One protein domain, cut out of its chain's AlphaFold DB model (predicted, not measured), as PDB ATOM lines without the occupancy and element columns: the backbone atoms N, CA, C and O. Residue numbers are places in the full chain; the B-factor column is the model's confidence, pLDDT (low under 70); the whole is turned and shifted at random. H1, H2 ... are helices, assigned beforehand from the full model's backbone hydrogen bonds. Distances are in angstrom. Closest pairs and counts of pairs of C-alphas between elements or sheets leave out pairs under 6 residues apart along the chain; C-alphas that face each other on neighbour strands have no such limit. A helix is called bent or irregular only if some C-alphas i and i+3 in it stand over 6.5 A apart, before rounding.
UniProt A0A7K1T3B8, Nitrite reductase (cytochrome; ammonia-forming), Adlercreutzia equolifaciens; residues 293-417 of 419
ATOM      1  N   THR A 293     151.401 178.522 242.919       89.25
ATOM      2  CA  THR A 293     152.789 178.181 242.547       89.25
ATOM      3  C   THR A 293     153.403 177.163 243.498       89.25
ATOM      4  O   THR A 293     154.448 176.588 243.193       89.25
ATOM      5  N   GLN A 294     152.787 176.955 244.664       92.94
ATOM      6  CA  GLN A 294     153.179 175.882 245.557       92.94
ATOM      7  C   GLN A 294     152.857 174.546 244.886       92.94
ATOM      8  O   GLN A 294     151.756 174.333 244.380       92.94
ATOM      9  N   SER A 295     153.819 173.623 244.899       93.31
ATOM     10  CA  SER A 295     153.553 172.270 244.424       93.31
ATOM     11  C   SER A 295     152.453 171.629 245.284       93.31
ATOM     12  O   SER A 295     152.572 171.649 246.513       93.31
ATOM     13  N   PRO A 296     151.446 170.962 244.689       95.44
ATOM     14  CA  PRO A 296     150.484 170.162 245.450       95.44
ATOM     15  C   PRO A 296     151.149 169.093 246.335       95.44
ATOM     16  O   PRO A 296     150.586 168.681 247.343       95.44
ATOM     17  N   LEU A 297     152.376 168.669 246.002       96.50
ATOM     18  CA  LEU A 297     153.164 167.712 246.791       96.50
ATOM     19  C   LEU A 297     153.783 168.312 248.061       96.50
ATOM     20  O   LEU A 297     154.322 167.579 248.885       96.50
ATOM     21  N   GLU A 298     153.731 169.632 248.212       95.62
ATOM     22  CA  GLU A 298     154.220 170.369 249.380       95.62
ATOM     23  C   GLU A 298     153.066 170.951 250.210       95.62
ATOM     24  O   GLU A 298     153.300 171.534 251.270       95.62
ATOM     25  N   ASN A 299     151.820 170.780 249.753       95.38
ATOM     26  CA  ASN A 299     150.627 171.285 250.413       95.38
ATOM     27  C   ASN A 299     149.874 170.142 251.130       95.38
ATOM     28  O   ASN A 299     149.342 169.245 250.470       95.38
ATOM     29  N   PRO A 300     149.770 170.164 252.474       94.81
ATOM     30  CA  PRO A 300     149.071 169.119 253.221       94.81
ATOM     31  C   PRO A 300     147.600 168.931 252.821       94.81
ATOM     32  O   PRO A 300     147.151 167.793 252.713       94.81
ATOM     33  N   ALA A 301     146.862 170.013 252.550       95.31
ATOM     34  CA  ALA A 301     145.453 169.932 252.162       95.31
ATOM     35  C   ALA A 301     145.281 169.288 250.774       95.31
ATOM     36  O   ALA A 301     144.378 168.472 250.570       95.31
ATOM     37  N   ALA A 302     146.185 169.579 249.832       96.50
ATOM     38  CA  ALA A 302     146.208 168.897 248.540       96.50
ATOM     39  C   ALA A 302     146.548 167.403 248.691       96.50
ATOM     40  O   ALA A 302     145.868 166.551 248.123       96.50
ATOM     41  N   LEU A 303     147.543 167.049 249.513       97.50
ATOM     42  CA  LEU A 303     147.898 165.647 249.772       97.50
ATOM     43  C   LEU A 303     146.746 164.863 250.418       97.50
ATOM     44  O   LEU A 303     146.498 163.713 250.051       97.50
ATOM     45  N   GLU A 304     146.000 165.480 251.336       95.62
ATOM     46  CA  GLU A 304     144.788 164.885 251.904       95.62
ATOM     47  C   GLU A 304     143.733 164.599 250.830       95.62
ATOM     48  O   GLU A 304     143.156 163.506 250.822       95.62
ATOM     49  N   LYS A 305     143.535 165.525 249.880       95.06
ATOM     50  CA  LYS A 305     142.661 165.319 248.717       95.06
ATOM     51  C   LYS A 305     143.135 164.134 247.874       95.06
ATOM     52  O   LYS A 305     142.321 163.255 247.591       95.06
ATOM     53  N   CYS A 306     144.425 164.034 247.541       96.44
ATOM     54  CA  CYS A 306     144.980 162.896 246.791       96.44
ATOM     55  C   CYS A 306     144.669 161.552 247.476       96.44
ATOM     56  O   CYS A 306     144.225 160.581 246.852       96.44
ATOM     57  N   LEU A 307     144.842 161.506 248.798       97.12
ATOM     58  CA  LEU A 307     144.638 160.307 249.609       97.12
ATOM     59  C   LEU A 307     143.173 159.857 249.700       97.12
ATOM     60  O   LEU A 307     142.927 158.712 250.084       97.12
ATOM     61  N   THR A 308     142.200 160.691 249.320       95.06
ATOM     62  CA  THR A 308     140.789 160.266 249.242       95.06
ATOM     63  C   THR A 308     140.578 159.128 248.239       95.06
ATOM     64  O   THR A 308     139.730 158.265 248.466       95.06
ATOM     65  N   CYS A 309     141.400 159.074 247.185       95.06
ATOM     66  CA  CYS A 309     141.316 158.073 246.121       95.06
ATOM     67  C   CYS A 309     142.507 157.103 246.146       95.06
ATOM     68  O   CYS A 309     142.326 155.883 246.044       95.06
ATOM     69  N   HIS A 310     143.729 157.619 246.319       95.88
ATOM     70  CA  HIS A 310     144.956 156.828 246.164       95.88
ATOM     71  C   HIS A 310     145.246 155.864 247.324       95.88
ATOM     72  O   HIS A 310     145.970 154.890 247.124       95.88
ATOM     73  N   LYS A 311     144.599 156.019 248.489       96.12
ATOM     74  CA  LYS A 311     144.674 155.017 249.574       96.12
ATOM     75  C   LYS A 311     144.264 153.621 249.121       96.12
ATOM     76  O   LYS A 311     144.906 152.637 249.468       96.12
ATOM     77  N   SER A 312     143.246 153.527 248.267       94.25
ATOM     78  CA  SER A 312     142.802 152.242 247.705       94.25
ATOM     79  C   SER A 312     143.841 151.569 246.793       94.25
ATOM     80  O   SER A 312     143.738 150.374 246.525       94.25
ATOM     81  N   GLN A 313     144.850 152.322 246.346       93.81
ATOM     82  CA  GLN A 313     145.946 151.868 245.490       93.81
ATOM     83  C   GLN A 313     147.202 151.498 246.304       93.81
ATOM     84  O   GLN A 313     148.245 151.217 245.719       93.81
ATOM     85  N   GLY A 314     147.115 151.486 247.641       94.69
ATOM     86  CA  GLY A 314     148.234 151.191 248.544       94.69
ATOM     87  C   GLY A 314     149.105 152.403 248.891       94.69
ATOM     88  O   GLY A 314     150.220 152.233 249.381       94.69
ATOM     89  N   VAL A 315     148.624 153.623 248.623       96.88
ATOM     90  CA  VAL A 315     149.285 154.876 249.015       96.88
ATOM     91  C   VAL A 315     148.716 155.337 250.357       96.88
ATOM     92  O   VAL A 315     147.689 156.007 250.416       96.88
ATOM     93  N   GLU A 316     149.347 154.913 251.448       95.00
ATOM     94  CA  GLU A 316     148.743 154.979 252.786       95.00
ATOM     95  C   GLU A 316     148.710 156.392 253.400       95.00
ATOM     96  O   GLU A 316     147.752 156.751 254.093       95.00
ATOM     97  N   ASP A 317     149.737 157.205 253.141       97.62
ATOM     98  CA  ASP A 317     149.944 158.512 253.768       97.62
ATOM     99  C   ASP A 317     150.577 159.547 252.817       97.62
ATOM    100  O   ASP A 317     150.828 159.283 251.639       97.62
ATOM    101  N   ALA A 318     150.782 160.762 253.330       97.62
ATOM    102  CA  ALA A 318     151.299 161.896 252.571       97.62
ATOM    103  C   ALA A 318     152.697 161.628 251.987       97.62
ATOM    104  O   ALA A 318     152.931 161.920 250.815       97.62
ATOM    105  N   ASP A 319     153.602 161.011 252.751       98.06
ATOM    106  CA  ASP A 319     154.960 160.698 252.291       98.06
ATOM    107  C   ASP A 319     154.937 159.626 251.192       98.06
ATOM    108  O   ASP A 319     155.657 159.725 250.190       98.06
ATOM    109  N   ALA A 320     154.065 158.621 251.335       98.12
ATOM    110  CA  ALA A 320     153.816 157.628 250.300       98.12
ATOM    111  C   ALA A 320     153.237 158.273 249.031       98.12
ATOM    112  O   ALA A 320     153.632 157.897 247.929       98.12
ATOM    113  N   MET A 321     152.352 159.266 249.167       98.12
ATOM    114  CA  MET A 321     151.770 159.994 248.035       98.12
ATOM    115  C   MET A 321     152.823 160.813 247.292       98.12
ATOM    116  O   MET A 321     152.925 160.709 246.070       98.12
ATOM    117  N   VAL A 322     153.662 161.559 248.014       98.25
ATOM    118  CA  VAL A 322     154.788 162.295 247.421       98.25
ATOM    119  C   VAL A 322     155.732 161.341 246.693       98.25
ATOM    120  O   VAL A 322     156.126 161.610 245.558       98.25
ATOM    121  N   THR A 323     156.066 160.206 247.313       98.25
ATOM    122  CA  THR A 323     156.923 159.177 246.706       98.25
ATOM    123  C   THR A 323     156.290 158.590 245.446       98.25
ATOM    124  O   THR A 323     156.971 158.425 244.438       98.25
ATOM    125  N   PHE A 324     154.986 158.307 245.479       97.81
ATOM    126  CA  PHE A 324     154.246 157.776 244.340       97.81
ATOM    127  C   PHE A 324     154.249 158.745 243.152       97.81
ATOM    128  O   PHE A 324     154.598 158.337 242.044       97.81
ATOM    129  N   VAL A 325     153.919 160.028 243.371       97.12
ATOM    130  CA  VAL A 325     153.912 161.022 242.283       97.12
ATOM    131  C   VAL A 325     155.314 161.237 241.729       97.12
ATOM    132  O   VAL A 325     155.489 161.186 240.516       97.12
ATOM    133  N   LYS A 326     156.330 161.399 242.588       96.94
ATOM    134  CA  LYS A 326     157.719 161.567 242.132       96.94
ATOM    135  C   LYS A 326     158.224 160.361 241.347       96.94
ATOM    136  O   LYS A 326     158.862 160.545 240.323       96.94
ATOM    137  N   GLY A 327     157.865 159.141 241.751       97.94
ATOM    138  CA  GLY A 327     158.186 157.943 240.974       97.94
ATOM    139  C   GLY A 327     157.559 157.953 239.575       97.94
ATOM    140  O   GLY A 327     158.192 157.519 238.618       97.94
ATOM    141  N   LYS A 328     156.340 158.492 239.432       96.94
ATOM    142  CA  LYS A 328     155.700 158.684 238.122       96.94
ATOM    143  C   LYS A 328     156.322 159.807 237.299       96.94
ATOM    144  O   LYS A 328     156.423 159.653 236.086       96.94
ATOM    145  N   MET A 329     156.769 160.884 237.940       95.88
ATOM    146  CA  MET A 329     157.558 161.925 237.277       95.88
ATOM    147  C   MET A 329     158.876 161.339 236.753       95.88
ATOM    148  O   MET A 329     159.164 161.479 235.572       95.88
ATOM    149  N   ASP A 330     159.613 160.582 237.569       97.31
ATOM    150  CA  ASP A 330     160.870 159.939 237.158       97.31
ATOM    151  C   ASP A 330     160.666 158.957 235.989       97.31
ATOM    152  O   ASP A 330     161.461 158.930 235.048       97.31
ATOM    153  N   GLU A 331     159.595 158.154 236.025       97.81
ATOM    154  CA  GLU A 331     159.235 157.234 234.937       97.81
ATOM    155  C   GLU A 331     158.950 157.997 233.636       97.81
ATOM    156  O   GLU A 331     159.497 157.656 232.587       97.81
ATOM    157  N   LEU A 332     158.146 159.064 233.703       96.25
ATOM    158  CA  LEU A 332     157.842 159.884 232.533       96.25
ATOM    159  C   LEU A 332     159.095 160.603 232.009       96.25
ATOM    160  O   LEU A 332     159.323 160.608 230.803       96.25
ATOM    161  N   ALA A 333     159.943 161.132 232.895       95.56
ATOM    162  CA  ALA A 333     161.196 161.797 232.542       95.56
ATOM    163  C   ALA A 333     162.134 160.884 231.741       95.56
ATOM    164  O   ALA A 333     162.746 161.309 230.762       95.56
ATOM    165  N   GLN A 334     162.219 159.601 232.108       96.69
ATOM    166  CA  GLN A 334     163.013 158.624 231.361       96.69
ATOM    167  C   GLN A 334     162.477 158.402 229.941       96.69
ATOM    168  O   GLN A 334     163.267 158.308 229.000       96.69
ATOM    169  N   ILE A 335     161.152 158.341 229.776       97.06
ATOM    170  CA  ILE A 335     160.514 158.179 228.463       97.06
ATOM    171  C   ILE A 335     160.728 159.444 227.621       97.06
ATOM    172  O   ILE A 335     161.192 159.343 226.488       97.06
ATOM    173  N   GLN A 336     160.498 160.629 228.199       95.19
ATOM    174  CA  GLN A 336     160.767 161.925 227.564       95.19
ATOM    175  C   GLN A 336     162.214 162.002 227.058       95.19
ATOM    176  O   GLN A 336     162.452 162.334 225.900       95.19
ATOM    177  N   GLN A 337     163.191 161.654 227.902       95.25
ATOM    178  CA  GLN A 337     164.609 161.677 227.545       95.25
ATOM    179  C   GLN A 337     164.918 160.729 226.376       95.25
ATOM    180  O   GLN A 337     165.656 161.105 225.466       95.25
ATOM    181  N   ALA A 338     164.352 159.517 226.384       96.81
ATOM    182  CA  ALA A 338     164.558 158.535 225.325       96.81
ATOM    183  C   ALA A 338     163.980 159.004 223.979       96.81
ATOM    184  O   ALA A 338     164.670 158.926 222.961       96.81
ATOM    185  N   THR A 339     162.752 159.527 223.970       97.00
ATOM    186  CA  THR A 339     162.128 160.102 222.768       97.00
ATOM    187  C   THR A 339     162.889 161.333 222.286       97.00
ATOM    188  O   THR A 339     163.149 161.453 221.091       97.00
ATOM    189  N   LYS A 340     163.354 162.207 223.191       94.88
ATOM    190  CA  LYS A 340     164.168 163.376 222.825       94.88
ATOM    191  C   LYS A 340     165.456 162.979 222.109       94.88
ATOM    192  O   LYS A 340     165.790 163.583 221.098       94.88
ATOM    193  N   THR A 341     166.155 161.943 222.583       96.94
ATOM    194  CA  THR A 341     167.348 161.425 221.896       96.94
ATOM    195  C   THR A 341     167.027 160.964 220.475       96.94
ATOM    196  O   THR A 341     167.747 161.327 219.550       96.94
ATOM    197  N   LYS A 342     165.928 160.226 220.274       98.31
ATOM    198  CA  LYS A 342     165.503 159.793 218.931       98.31
ATOM    199  C   LYS A 342     165.126 160.974 218.034       98.31
ATOM    200  O   LYS A 342     165.451 160.968 216.851       98.31
ATOM    201  N   LEU A 343     164.452 161.982 218.590       96.38
ATOM    202  CA  LEU A 343     164.065 163.191 217.867       96.38
ATOM    203  C   LEU A 343     165.299 163.992 217.417       96.38
ATOM    204  O   LEU A 343     165.338 164.455 216.281       96.38
ATOM    205  N   ASP A 344     166.321 164.093 218.272       96.50
ATOM    206  CA  ASP A 344     167.600 164.744 217.952       96.50
ATOM    207  C   ASP A 344     168.378 163.985 216.871       96.50
ATOM    208  O   ASP A 344     168.921 164.589 215.947       96.50
ATOM    209  N   GLU A 345     168.401 162.651 216.942       98.19
ATOM    210  CA  GLU A 345     168.990 161.806 215.898       98.19
ATOM    211  C   GLU A 345     168.264 161.970 214.555       98.19
ATOM    212  O   GLU A 345     168.911 162.049 213.507       98.19
ATOM    213  N   PHE A 346     166.929 162.054 214.576       98.44
ATOM    214  CA  PHE A 346     166.133 162.277 213.374       98.44
ATOM    215  C   PHE A 346     166.386 163.662 212.770       98.44
ATOM    216  O   PHE A 346     166.636 163.756 211.568       98.44
ATOM    217  N   HIS A 347     166.396 164.716 213.590       97.75
ATOM    218  CA  HIS A 347     166.733 166.071 213.144       97.75
ATOM    219  C   HIS A 347     168.104 166.114 212.466       97.75
ATOM    220  O   HIS A 347     168.208 166.530 211.312       97.75
ATOM    221  N   ALA A 348     169.135 165.578 213.130       98.19
ATOM    222  CA  ALA A 348     170.490 165.540 212.592       98.19
ATOM    223  C   ALA A 348     170.545 164.799 211.247       98.19
ATOM    224  O   ALA A 348     171.189 165.257 210.300       98.19
ATOM    225  N   LYS A 349     169.830 163.672 211.127       98.06
ATOM    226  CA  LYS A 349     169.776 162.916 209.873       98.06
ATOM    227  C   LYS A 349     169.070 163.688 208.762       98.06
ATOM    228  O   LYS A 349     169.523 163.665 207.617       98.06
ATOM    229  N   LEU A 350     167.977 164.366 209.088       97.69
ATOM    230  CA  LEU A 350     167.242 165.196 208.148       97.69
ATOM    231  C   LEU A 350     168.117 166.362 207.655       97.69
ATOM    232  O   LEU A 350     168.154 166.618 206.451       97.69
ATOM    233  N   ALA A 351     168.901 166.982 208.542       97.75
ATOM    234  CA  ALA A 351     169.816 168.069 208.199       97.75
ATOM    235  C   ALA A 351     170.927 167.609 207.239       97.75
ATOM    236  O   ALA A 351     171.224 168.287 206.254       97.75
ATOM    237  N   GLU A 352     171.498 166.414 207.449       97.62
ATOM    238  CA  GLU A 352     172.454 165.810 206.505       97.62
ATOM    239  C   GLU A 352     171.859 165.656 205.096       97.62
ATOM    240  O   GLU A 352     172.525 165.927 204.094       97.62
ATOM    241  N   VAL A 353     170.608 165.200 205.018       96.88
ATOM    242  CA  VAL A 353     169.909 164.919 203.757       96.88
ATOM    243  C   VAL A 353     169.556 166.215 203.026       96.88
ATOM    244  O   VAL A 353     169.747 166.298 201.810       96.88
ATOM    245  N   VAL A 354     169.119 167.245 203.758       96.62
ATOM    246  CA  VAL A 354     168.892 168.597 203.222       96.62
ATOM    247  C   VAL A 354     170.197 169.188 202.688       96.62
ATOM    248  O   VAL A 354     170.246 169.622 201.536       96.62
ATOM    249  N   ALA A 355     171.284 169.122 203.461       96.88
ATOM    250  CA  ALA A 355     172.591 169.640 203.055       96.88
ATOM    251  C   ALA A 355     173.178 168.920 201.826       96.88
ATOM    252  O   ALA A 355     173.899 169.533 201.034       96.88
ATOM    253  N   ALA A 356     172.875 167.631 201.639       95.88
ATOM    254  CA  ALA A 356     173.304 166.871 200.465       95.88
ATOM    255  C   ALA A 356     172.605 167.317 199.164       95.88
ATOM    256  O   ALA A 356     173.170 167.140 198.081       95.88
ATOM    257  N   GLY A 357     171.397 167.888 199.256       92.75
ATOM    258  CA  GLY A 357     170.686 168.521 198.138       92.75
ATOM    259  C   GLY A 357     170.308 167.590 196.977       92.75
ATOM    260  O   GLY A 357     170.077 168.062 195.866       92.75
ATOM    261  N   ASN A 358     170.294 166.272 197.193       91.75
ATOM    262  CA  ASN A 358     170.051 165.262 196.154       91.75
ATOM    263  C   ASN A 358     168.965 164.234 196.523       91.75
ATOM    264  O   ASN A 358     168.847 163.202 195.859       91.75
ATOM    265  N   ALA A 359     168.198 164.507 197.580       92.38
ATOM    266  CA  ALA A 359     167.091 163.671 198.021       92.38
ATOM    267  C   ALA A 359     165.880 163.779 197.082       92.38
ATOM    268  O   ALA A 359     165.697 164.773 196.383       92.38
ATOM    269  N   ASP A 360     165.030 162.754 197.094       96.19
ATOM    270  CA  ASP A 360     163.705 162.833 196.477       96.19
ATOM    271  C   ASP A 360     162.853 163.869 197.227       96.19
ATOM    272  O   ASP A 360     162.646 163.739 198.433       96.19
ATOM    273  N   GLU A 361     162.367 164.892 196.520       95.00
ATOM    274  CA  GLU A 361     161.656 166.028 197.123       95.00
ATOM    275  C   GLU A 361     160.383 165.604 197.868       95.00
ATOM    276  O   GLU A 361     160.090 166.134 198.936       95.00
ATOM    277  N   THR A 362     159.644 164.615 197.349       97.19
ATOM    278  CA  THR A 362     158.400 164.147 197.983       97.19
ATOM    279  C   THR A 362     158.699 163.410 199.283       97.19
ATOM    280  O   THR A 362     158.042 163.645 200.296       97.19
ATOM    281  N   LYS A 363     159.714 162.541 199.281       97.81
ATOM    282  CA  LYS A 363     160.150 161.835 200.493       97.81
ATOM    283  C   LYS A 363     160.751 162.776 201.528       97.81
ATOM    284  O   LYS A 363     160.467 162.633 202.714       97.81
ATOM    285  N   LEU A 364     161.559 163.738 201.086       97.50
ATOM    286  CA  LEU A 364     162.144 164.741 201.966       97.50
ATOM    287  C   LEU A 364     161.050 165.581 202.635       97.50
ATOM    288  O   LEU A 364     161.098 165.782 203.845       97.50
ATOM    289  N   GLN A 365     160.041 166.016 201.877       96.62
ATOM    290  CA  GLN A 365     158.910 166.752 202.436       96.62
ATOM    291  C   GLN A 365     158.121 165.902 203.442       96.62
ATOM    292  O   GLN A 365     157.849 166.368 204.545       96.62
ATOM    293  N   ALA A 366     157.844 164.633 203.125       97.88
ATOM    294  CA  ALA A 366     157.183 163.720 204.058       97.88
ATOM    295  C   ALA A 366     157.981 163.526 205.363       97.88
ATOM    296  O   ALA A 366     157.393 163.455 206.440       97.88
ATOM    297  N   ALA A 367     159.315 163.487 205.291       98.19
ATOM    298  CA  ALA A 367     160.169 163.425 206.476       98.19
ATOM    299  C   ALA A 367     160.127 164.721 207.301       98.19
ATOM    300  O   ALA A 367     160.028 164.655 208.523       98.19
ATOM    301  N   LYS A 368     160.145 165.894 206.653       96.50
ATOM    302  CA  LYS A 368     159.984 167.199 207.324       96.50
ATOM    303  C   LYS A 368     158.632 167.303 208.037       96.50
ATOM    304  O   LYS A 368     158.569 167.743 209.185       96.50
ATOM    305  N   ASP A 369     157.561 166.844 207.393       95.75
ATOM    306  CA  ASP A 369     156.221 166.813 207.984       95.75
ATOM    307  C   ASP A 369     156.137 165.870 209.190       95.75
ATOM    308  O   ASP A 369     155.573 166.250 210.220       95.75
ATOM    309  N   ALA A 370     156.732 164.679 209.081       98.00
ATOM    310  CA  ALA A 370     156.822 163.720 210.178       98.00
ATOM    311  C   ALA A 370     157.655 164.262 211.351       98.00
ATOM    312  O   ALA A 370     157.282 164.062 212.505       98.00
ATOM    313  N   TYR A 371     158.738 164.996 211.072       96.88
ATOM    314  CA  TYR A 371     159.548 165.645 212.103       96.88
ATOM    315  C   TYR A 371     158.749 166.690 212.884       96.88
ATOM    316  O   TYR A 371     158.741 166.654 214.112       96.88
ATOM    317  N   ASN A 372     158.036 167.585 212.191       93.69
ATOM    318  CA  ASN A 372     157.206 168.594 212.848       93.69
ATOM    319  C   ASN A 372     156.131 167.928 213.723       93.69
ATOM    320  O   ASN A 372     155.998 168.265 214.894       93.69
ATOM    321  N   LEU A 373     155.443 166.905 213.203       94.81
ATOM    322  CA  LEU A 373     154.450 166.152 213.970       94.81
ATOM    323  C   LEU A 373     155.051 165.482 215.221       94.81
ATOM    324  O   LEU A 373     154.511 165.634 216.316       94.81
ATOM    325  N   ALA A 374     156.186 164.791 215.080       95.94
ATOM    326  CA  ALA A 374     156.892 164.183 216.206       95.94
ATOM    327  C   ALA A 374     157.306 165.218 217.260       95.94
ATOM    328  O   ALA A 374     157.175 164.976 218.460       95.94
ATOM    329  N   ASN A 375     157.780 166.382 216.811       92.19
ATOM    330  CA  ASN A 375     158.154 167.479 217.686       92.19
ATOM    331  C   ASN A 375     156.943 168.042 218.442       92.19
ATOM    332  O   ASN A 375     157.049 168.254 219.643       92.19
ATOM    333  N   VAL A 376     155.783 168.216 217.797       91.06
ATOM    334  CA  VAL A 376     154.561 168.670 218.487       91.06
ATOM    335  C   VAL A 376     154.124 167.661 219.549       91.06
ATOM    336  O   VAL A 376     153.909 168.059 220.689       91.06
ATOM    337  N   TYR A 377     154.072 166.361 219.238       93.81
ATOM    338  CA  TYR A 377     153.771 165.336 220.249       93.81
ATOM    339  C   TYR A 377     154.738 165.374 221.432       93.81
ATOM    340  O   TYR A 377     154.328 165.255 222.588       93.81
ATOM    341  N   PHE A 378     156.029 165.546 221.144       92.25
ATOM    342  CA  PHE A 378     157.037 165.690 222.177       92.25
ATOM    343  C   PHE A 378     156.846 166.978 222.982       92.25
ATOM    344  O   PHE A 378     157.036 166.954 224.186       92.25
ATOM    345  N   LEU A 379     156.467 168.108 222.394       87.56
ATOM    346  CA  LEU A 379     156.268 169.354 223.142       87.56
ATOM    347  C   LEU A 379     154.965 169.364 223.952       87.56
ATOM    348  O   LEU A 379     154.923 169.982 225.010       87.56
ATOM    349  N   TYR A 380     153.954 168.607 223.525       88.25
ATOM    350  CA  TYR A 380     152.635 168.515 224.164       88.25
ATOM    351  C   TYR A 380     152.638 167.891 225.572       88.25
ATOM    352  O   TYR A 380     151.631 167.845 226.270       88.25
ATOM    353  N   GLN A 381     153.773 167.345 225.999       84.50
ATOM    354  CA  GLN A 381     153.970 166.852 227.361       84.50
ATOM    355  C   GLN A 381     154.836 167.795 228.214       84.50
ATOM    356  O   GLN A 381     155.170 167.453 229.345       84.50
ATOM    357  N   GLY A 382     155.250 168.942 227.670       72.94
ATOM    358  CA  GLY A 382     156.070 169.929 228.362       72.94
ATOM    359  C   GLY A 382     155.252 170.922 229.189       72.94
ATOM    360  O   GLY A 382     154.031 170.981 229.087       72.94
ATOM    361  N   THR A 383     155.960 171.702 230.008       67.81
ATOM    362  CA  THR A 383     155.469 172.963 230.592       67.81
ATOM    363  C   THR A 383     156.088 174.148 229.843       67.81
ATOM    364  O   THR A 383     157.000 173.965 229.031       67.81
ATOM    365  N   ALA A 384     155.702 175.382 230.188       56.16
ATOM    366  CA  ALA A 384     156.268 176.622 229.632       56.16
ATOM    367  C   ALA A 384     157.819 176.691 229.607       56.16
ATOM    368  O   ALA A 384     158.397 177.337 228.734       56.16
ATOM    369  N   MET A 385     158.518 176.010 230.529       53.44
ATOM    370  CA  MET A 385     159.996 175.962 230.576       53.44
ATOM    371  C   MET A 385     160.606 174.726 229.891       53.44
ATOM    372  O   MET A 385     161.825 174.554 229.899       53.44
ATOM    373  N   ARG A 386     159.767 173.849 229.330       64.19
ATOM    374  CA  ARG A 386     160.136 172.614 228.618       64.19
ATOM    375  C   ARG A 386     161.101 171.684 229.380       64.19
ATOM    376  O   ARG A 386     161.982 171.100 228.742       64.19
ATOM    377  N   PRO A 387     161.001 171.513 230.713       62.03
ATOM    378  CA  PRO A 387     161.852 170.552 231.388       62.03
ATOM    379  C   PRO A 387     161.431 169.130 230.987       62.03
ATOM    380  O   PRO A 387     160.253 168.779 231.012       62.03
ATOM    381  N   THR A 388     162.400 168.283 230.638       78.06
ATOM    382  CA  THR A 388     162.193 166.833 230.497       78.06
ATOM    383  C   THR A 388     162.330 166.162 231.866       78.06
ATOM    384  O   THR A 388     163.260 165.388 232.102       78.06
ATOM    385  N   ASP A 389     161.473 166.557 232.808       86.88
ATOM    386  CA  ASP A 389     161.512 166.148 234.219       86.88
ATOM    387  C   ASP A 389     160.260 165.381 234.675       86.88
ATOM    388  O   ASP A 389     160.104 165.082 235.860       86.88
ATOM    389  N   GLY A 390     159.358 165.063 233.742       90.38
ATOM    390  CA  GLY A 390     158.123 164.344 234.035       90.38
ATOM    391  C   GLY A 390     157.096 165.116 234.865       90.38
ATOM    392  O   GLY A 390     156.144 164.502 235.343       90.38
ATOM    393  N   SER A 391     157.242 166.432 235.043       89.12
ATOM    394  CA  SER A 391     156.353 167.260 235.880       89.12
ATOM    395  C   SER A 391     154.863 167.161 235.533       89.12
ATOM    396  O   SER A 391     154.019 167.230 236.427       89.12
ATOM    397  N   MET A 392     154.527 166.881 234.273       88.88
ATOM    398  CA  MET A 392     153.145 166.703 233.816       88.88
ATOM    399  C   MET A 392     152.509 165.352 234.202       88.88
ATOM    400  O   MET A 392     151.306 165.154 234.014       88.88
ATOM    401  N   ALA A 393     153.279 164.411 234.765       93.62
ATOM    402  CA  ALA A 393     152.824 163.047 235.055       93.62
ATOM    403  C   ALA A 393     151.566 162.999 235.936       93.62
ATOM    404  O   ALA A 393     150.694 162.150 235.733       93.62
ATOM    405  N   ALA A 394     151.459 163.905 236.910       92.69
ATOM    406  CA  ALA A 394     150.323 163.951 237.824       92.69
ATOM    407  C   ALA A 394     149.019 164.391 237.137       92.69
ATOM    408  O   ALA A 394     147.947 163.960 237.555       92.69
ATOM    409  N   MET A 395     149.089 165.204 236.077       91.31
ATOM    410  CA  MET A 395     147.894 165.606 235.332       91.31
ATOM    411  C   MET A 395     147.362 164.446 234.503       91.31
ATOM    412  O   MET A 395     146.194 164.078 234.654       91.31
ATOM    413  N   ASN A 396     148.218 163.833 233.673       93.88
ATOM    414  CA  ASN A 396     147.793 162.750 232.789       93.88
ATOM    415  C   ASN A 396     148.941 161.849 232.292       93.88
ATOM    416  O   ASN A 396     149.254 161.819 231.103       93.88
ATOM    417  N   PHE A 397     149.539 161.056 233.190       95.12
ATOM    418  CA  PHE A 397     150.633 160.129 232.856       95.12
ATOM    419  C   PHE A 397     150.362 159.269 231.609       95.12
ATOM    420  O   PHE A 397     151.224 159.144 230.744       95.12
ATOM    421  N   SER A 398     149.169 158.672 231.501       94.56
ATOM    422  CA  SER A 398     148.834 157.785 230.381       94.56
ATOM    423  C   SER A 398     148.809 158.520 229.042       94.56
ATOM    424  O   SER A 398     149.404 158.016 228.093       94.56
ATOM    425  N   LYS A 399     148.189 159.706 228.976       94.25
ATOM    426  CA  LYS A 399     148.181 160.523 227.754       94.25
ATOM    427  C   LYS A 399     149.593 160.995 227.411       94.25
ATOM    428  O   LYS A 399     149.989 160.880 226.263       94.25
ATOM    429  N   SER A 400     150.400 161.419 228.387       94.62
ATOM    430  CA  SER A 400     151.798 161.802 228.125       94.62
ATOM    431  C   SER A 400     152.614 160.660 227.507       94.62
ATOM    432  O   SER A 400     153.341 160.881 226.543       94.62
ATOM    433  N   VAL A 401     152.476 159.431 228.020       96.38
ATOM    434  CA  VAL A 401     153.143 158.249 227.442       96.38
ATOM    435  C   VAL A 401     152.619 157.940 226.039       96.38
ATOM    436  O   VAL A 401     153.411 157.610 225.159       96.38
ATOM    437  N   GLU A 402     151.311 158.063 225.811       96.19
ATOM    438  CA  GLU A 402     150.710 157.883 224.486       96.19
ATOM    439  C   GLU A 402     151.274 158.881 223.466       96.19
ATOM    440  O   GLU A 402     151.710 158.461 222.397       96.19
ATOM    441  N   GLN A 403     151.338 160.174 223.802       95.25
ATOM    442  CA  GLN A 403     151.887 161.188 222.897       95.25
ATOM    443  C   GLN A 403     153.373 160.929 222.598       95.25
ATOM    444  O   GLN A 403     153.792 161.005 221.448       95.25
ATOM    445  N   LEU A 404     154.172 160.525 223.592       96.69
ATOM    446  CA  LEU A 404     155.579 160.156 223.373       96.69
ATOM    447  C   LEU A 404     155.730 158.914 222.475       96.69
ATOM    448  O   LEU A 404     156.640 158.867 221.649       96.69
ATOM    449  N   GLN A 405     154.821 157.938 222.568       98.25
ATOM    450  CA  GLN A 405     154.803 156.800 221.646       98.25
ATOM    451  C   GLN A 405     154.446 157.236 220.220       98.25
ATOM    452  O   GLN A 405     155.105 156.812 219.274       98.25
ATOM    453  N   LYS A 406     153.452 158.115 220.051       98.19
ATOM    454  CA  LYS A 406     153.116 158.682 218.737       98.19
ATOM    455  C   LYS A 406     154.277 159.494 218.149       98.19
ATOM    456  O   LYS A 406     154.507 159.440 216.942       98.19
ATOM    457  N   ALA A 407     155.041 160.201 218.986       97.75
ATOM    458  CA  ALA A 407     156.270 160.875 218.571       97.75
ATOM    459  C   ALA A 407     157.307 159.873 218.043       97.75
ATOM    460  O   ALA A 407     157.839 160.062 216.951       97.75
ATOM    461  N   ASP A 408     157.558 158.787 218.781       98.56
ATOM    462  CA  ASP A 408     158.465 157.712 218.365       98.56
ATOM    463  C   ASP A 408     158.033 157.058 217.039       98.56
ATOM    464  O   ASP A 408     158.881 156.771 216.188       98.56
ATOM    465  N   ASP A 409     156.728 156.850 216.842       98.69
ATOM    466  CA  ASP A 409     156.172 156.282 215.612       98.69
ATOM    467  C   ASP A 409     156.373 157.237 214.421       98.69
ATOM    468  O   ASP A 409     156.893 156.827 213.381       98.69
ATOM    469  N   ALA A 410     156.074 158.532 214.591       98.50
ATOM    470  CA  ALA A 410     156.313 159.556 213.571       98.50
ATOM    471  C   ALA A 410     157.811 159.711 213.234       98.50
ATOM    472  O   ALA A 410     158.173 159.855 212.063       98.50
ATOM    473  N   ILE A 411     158.701 159.611 214.232       98.69
ATOM    474  CA  ILE A 411     160.158 159.576 214.018       98.69
ATOM    475  C   ILE A 411     160.538 158.387 213.131       98.69
ATOM    476  O   ILE A 411     161.281 158.550 212.161       98.69
ATOM    477  N   ALA A 412     160.036 157.189 213.437       98.62
ATOM    478  CA  ALA A 412     160.351 155.986 212.673       98.62
ATOM    479  C   ALA A 412     159.851 156.075 211.220       98.62
ATOM    480  O   ALA A 412     160.583 155.714 210.291       98.62
ATOM    481  N   GLU A 413     158.637 156.587 211.014       98.19
ATOM    482  CA  GLU A 413     158.062 156.813 209.686       98.19
ATOM    483  C   GLU A 413     158.871 157.829 208.871       98.19
ATOM    484  O   GLU A 413     159.194 157.568 207.709       98.19
ATOM    485  N   GLY A 414     159.244 158.957 209.482       98.19
ATOM    486  CA  GLY A 414     160.043 160.001 208.845       98.19
ATOM    487  C   GLY A 414     161.455 159.534 208.492       98.19
ATOM    488  O   GLY A 414     161.904 159.720 207.360       98.19
ATOM    489  N   MET A 415     162.125 158.833 209.412       98.00
ATOM    490  CA  MET A 415     163.440 158.225 209.173       98.00
ATOM    491  C   MET A 415     163.413 157.245 207.996       98.00
ATOM    492  O   MET A 415     164.340 157.233 207.188       98.00
ATOM    493  N   ALA A 416     162.343 156.459 207.838       97.81
ATOM    494  CA  ALA A 416     162.206 155.524 206.720       97.81
ATOM    495  C   ALA A 416     162.101 156.214 205.345       97.81
ATOM    496  O   ALA A 416     162.448 155.601 204.332       97.81
ATOM    497  N   GLN A 417     161.655 157.474 205.283       97.50
ATOM    498  CA  GLN A 417     161.614 158.239 204.030       97.50
ATOM    499  C   GLN A 417     163.011 158.655 203.550       97.50
ATOM    500  O   GLN A 417     163.224 158.789 202.343       97.50
TER     501      GLN A 417
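What this domain is: This is residues 293 to 417 of the 419 residues of the protein "Nitrite reductase (cytochrome; ammonia-forming)" of Adlercreutzia equolifaciens (UniProt A0A7K1T3B8). Three helices make a rod-like up-and-down bundle: long H2 runs the rod's length, and H3 and H4 pack on it side by side. A fourth helix, H1, stands crosswise at the end of H2 where residue 318 lies. The printed part has 125 residues with four named helices, in the order H1, H2, H3, H4, and no named strand; its class is all helix. It is loose, with a radius of gyration of the C-alphas of 19.0 A, and spans 61 by 26 by 16 A.

How they stand to each other: Start at H1, residues 300 to 313, which touches H2, residues 318 to 356, about perpendicular at 87 degrees; H2 does so with residues 318 to 321 alone, and the closest C-alphas, of Leu 303 and Ala 318, are 5.8 A apart. H2 is the hub, touching three helices. With residues 336 to 354 alone it touches H3, residues 361 to 379, in a helical hairpin at a shallow tilt of 18 degrees, opposite ways; the closest C-alphas, of His 347 and Tyr 371, are 7.3 A apart. H4, residues 393 to 417, touches H2 at a shallow tilt of 18 degrees, the same way, closest at C-alphas 329 and 393, 5.3 A. H3 and H4 form a second helical hairpin at a shallow tilt of 13 degrees, opposite ways; their closest C-alphas, of Ala 374 and Ala 407, are 4.1 A apart. H1 is apart from H3 and H4. Every O i to N i+4 pair is within hydrogen-bond range in H2 and H3, against 6 of 10 in H1 and 19 of 21 in H4.

Where its parts are: Find C-alpha 300 at (149.071, 169.119, 253.221); H1 runs 19.2 A from there and is irregular, only just, with C-alphas 308 and 311 6.54 A apart. H2 runs 56.8 A and H3 26.8 A. H4 runs 32.6 A to C-alpha 417 at (161.614, 158.239, 204.030); it is irregular, C-alphas 395 and 398 being 9.3 A apart, and has a kink of 47 degrees near residue 400.

The domain as a whole: Look at the C-alphas of Asp 317 and Asn 358, the two farthest apart, at 61.4 A. The printed part has no cut. The link from H3 to H4, residues 380 to 392, is long, and the other two are tight. Mean pLDDT of the printed part is 94.0; residues 383 to 387 are under 70.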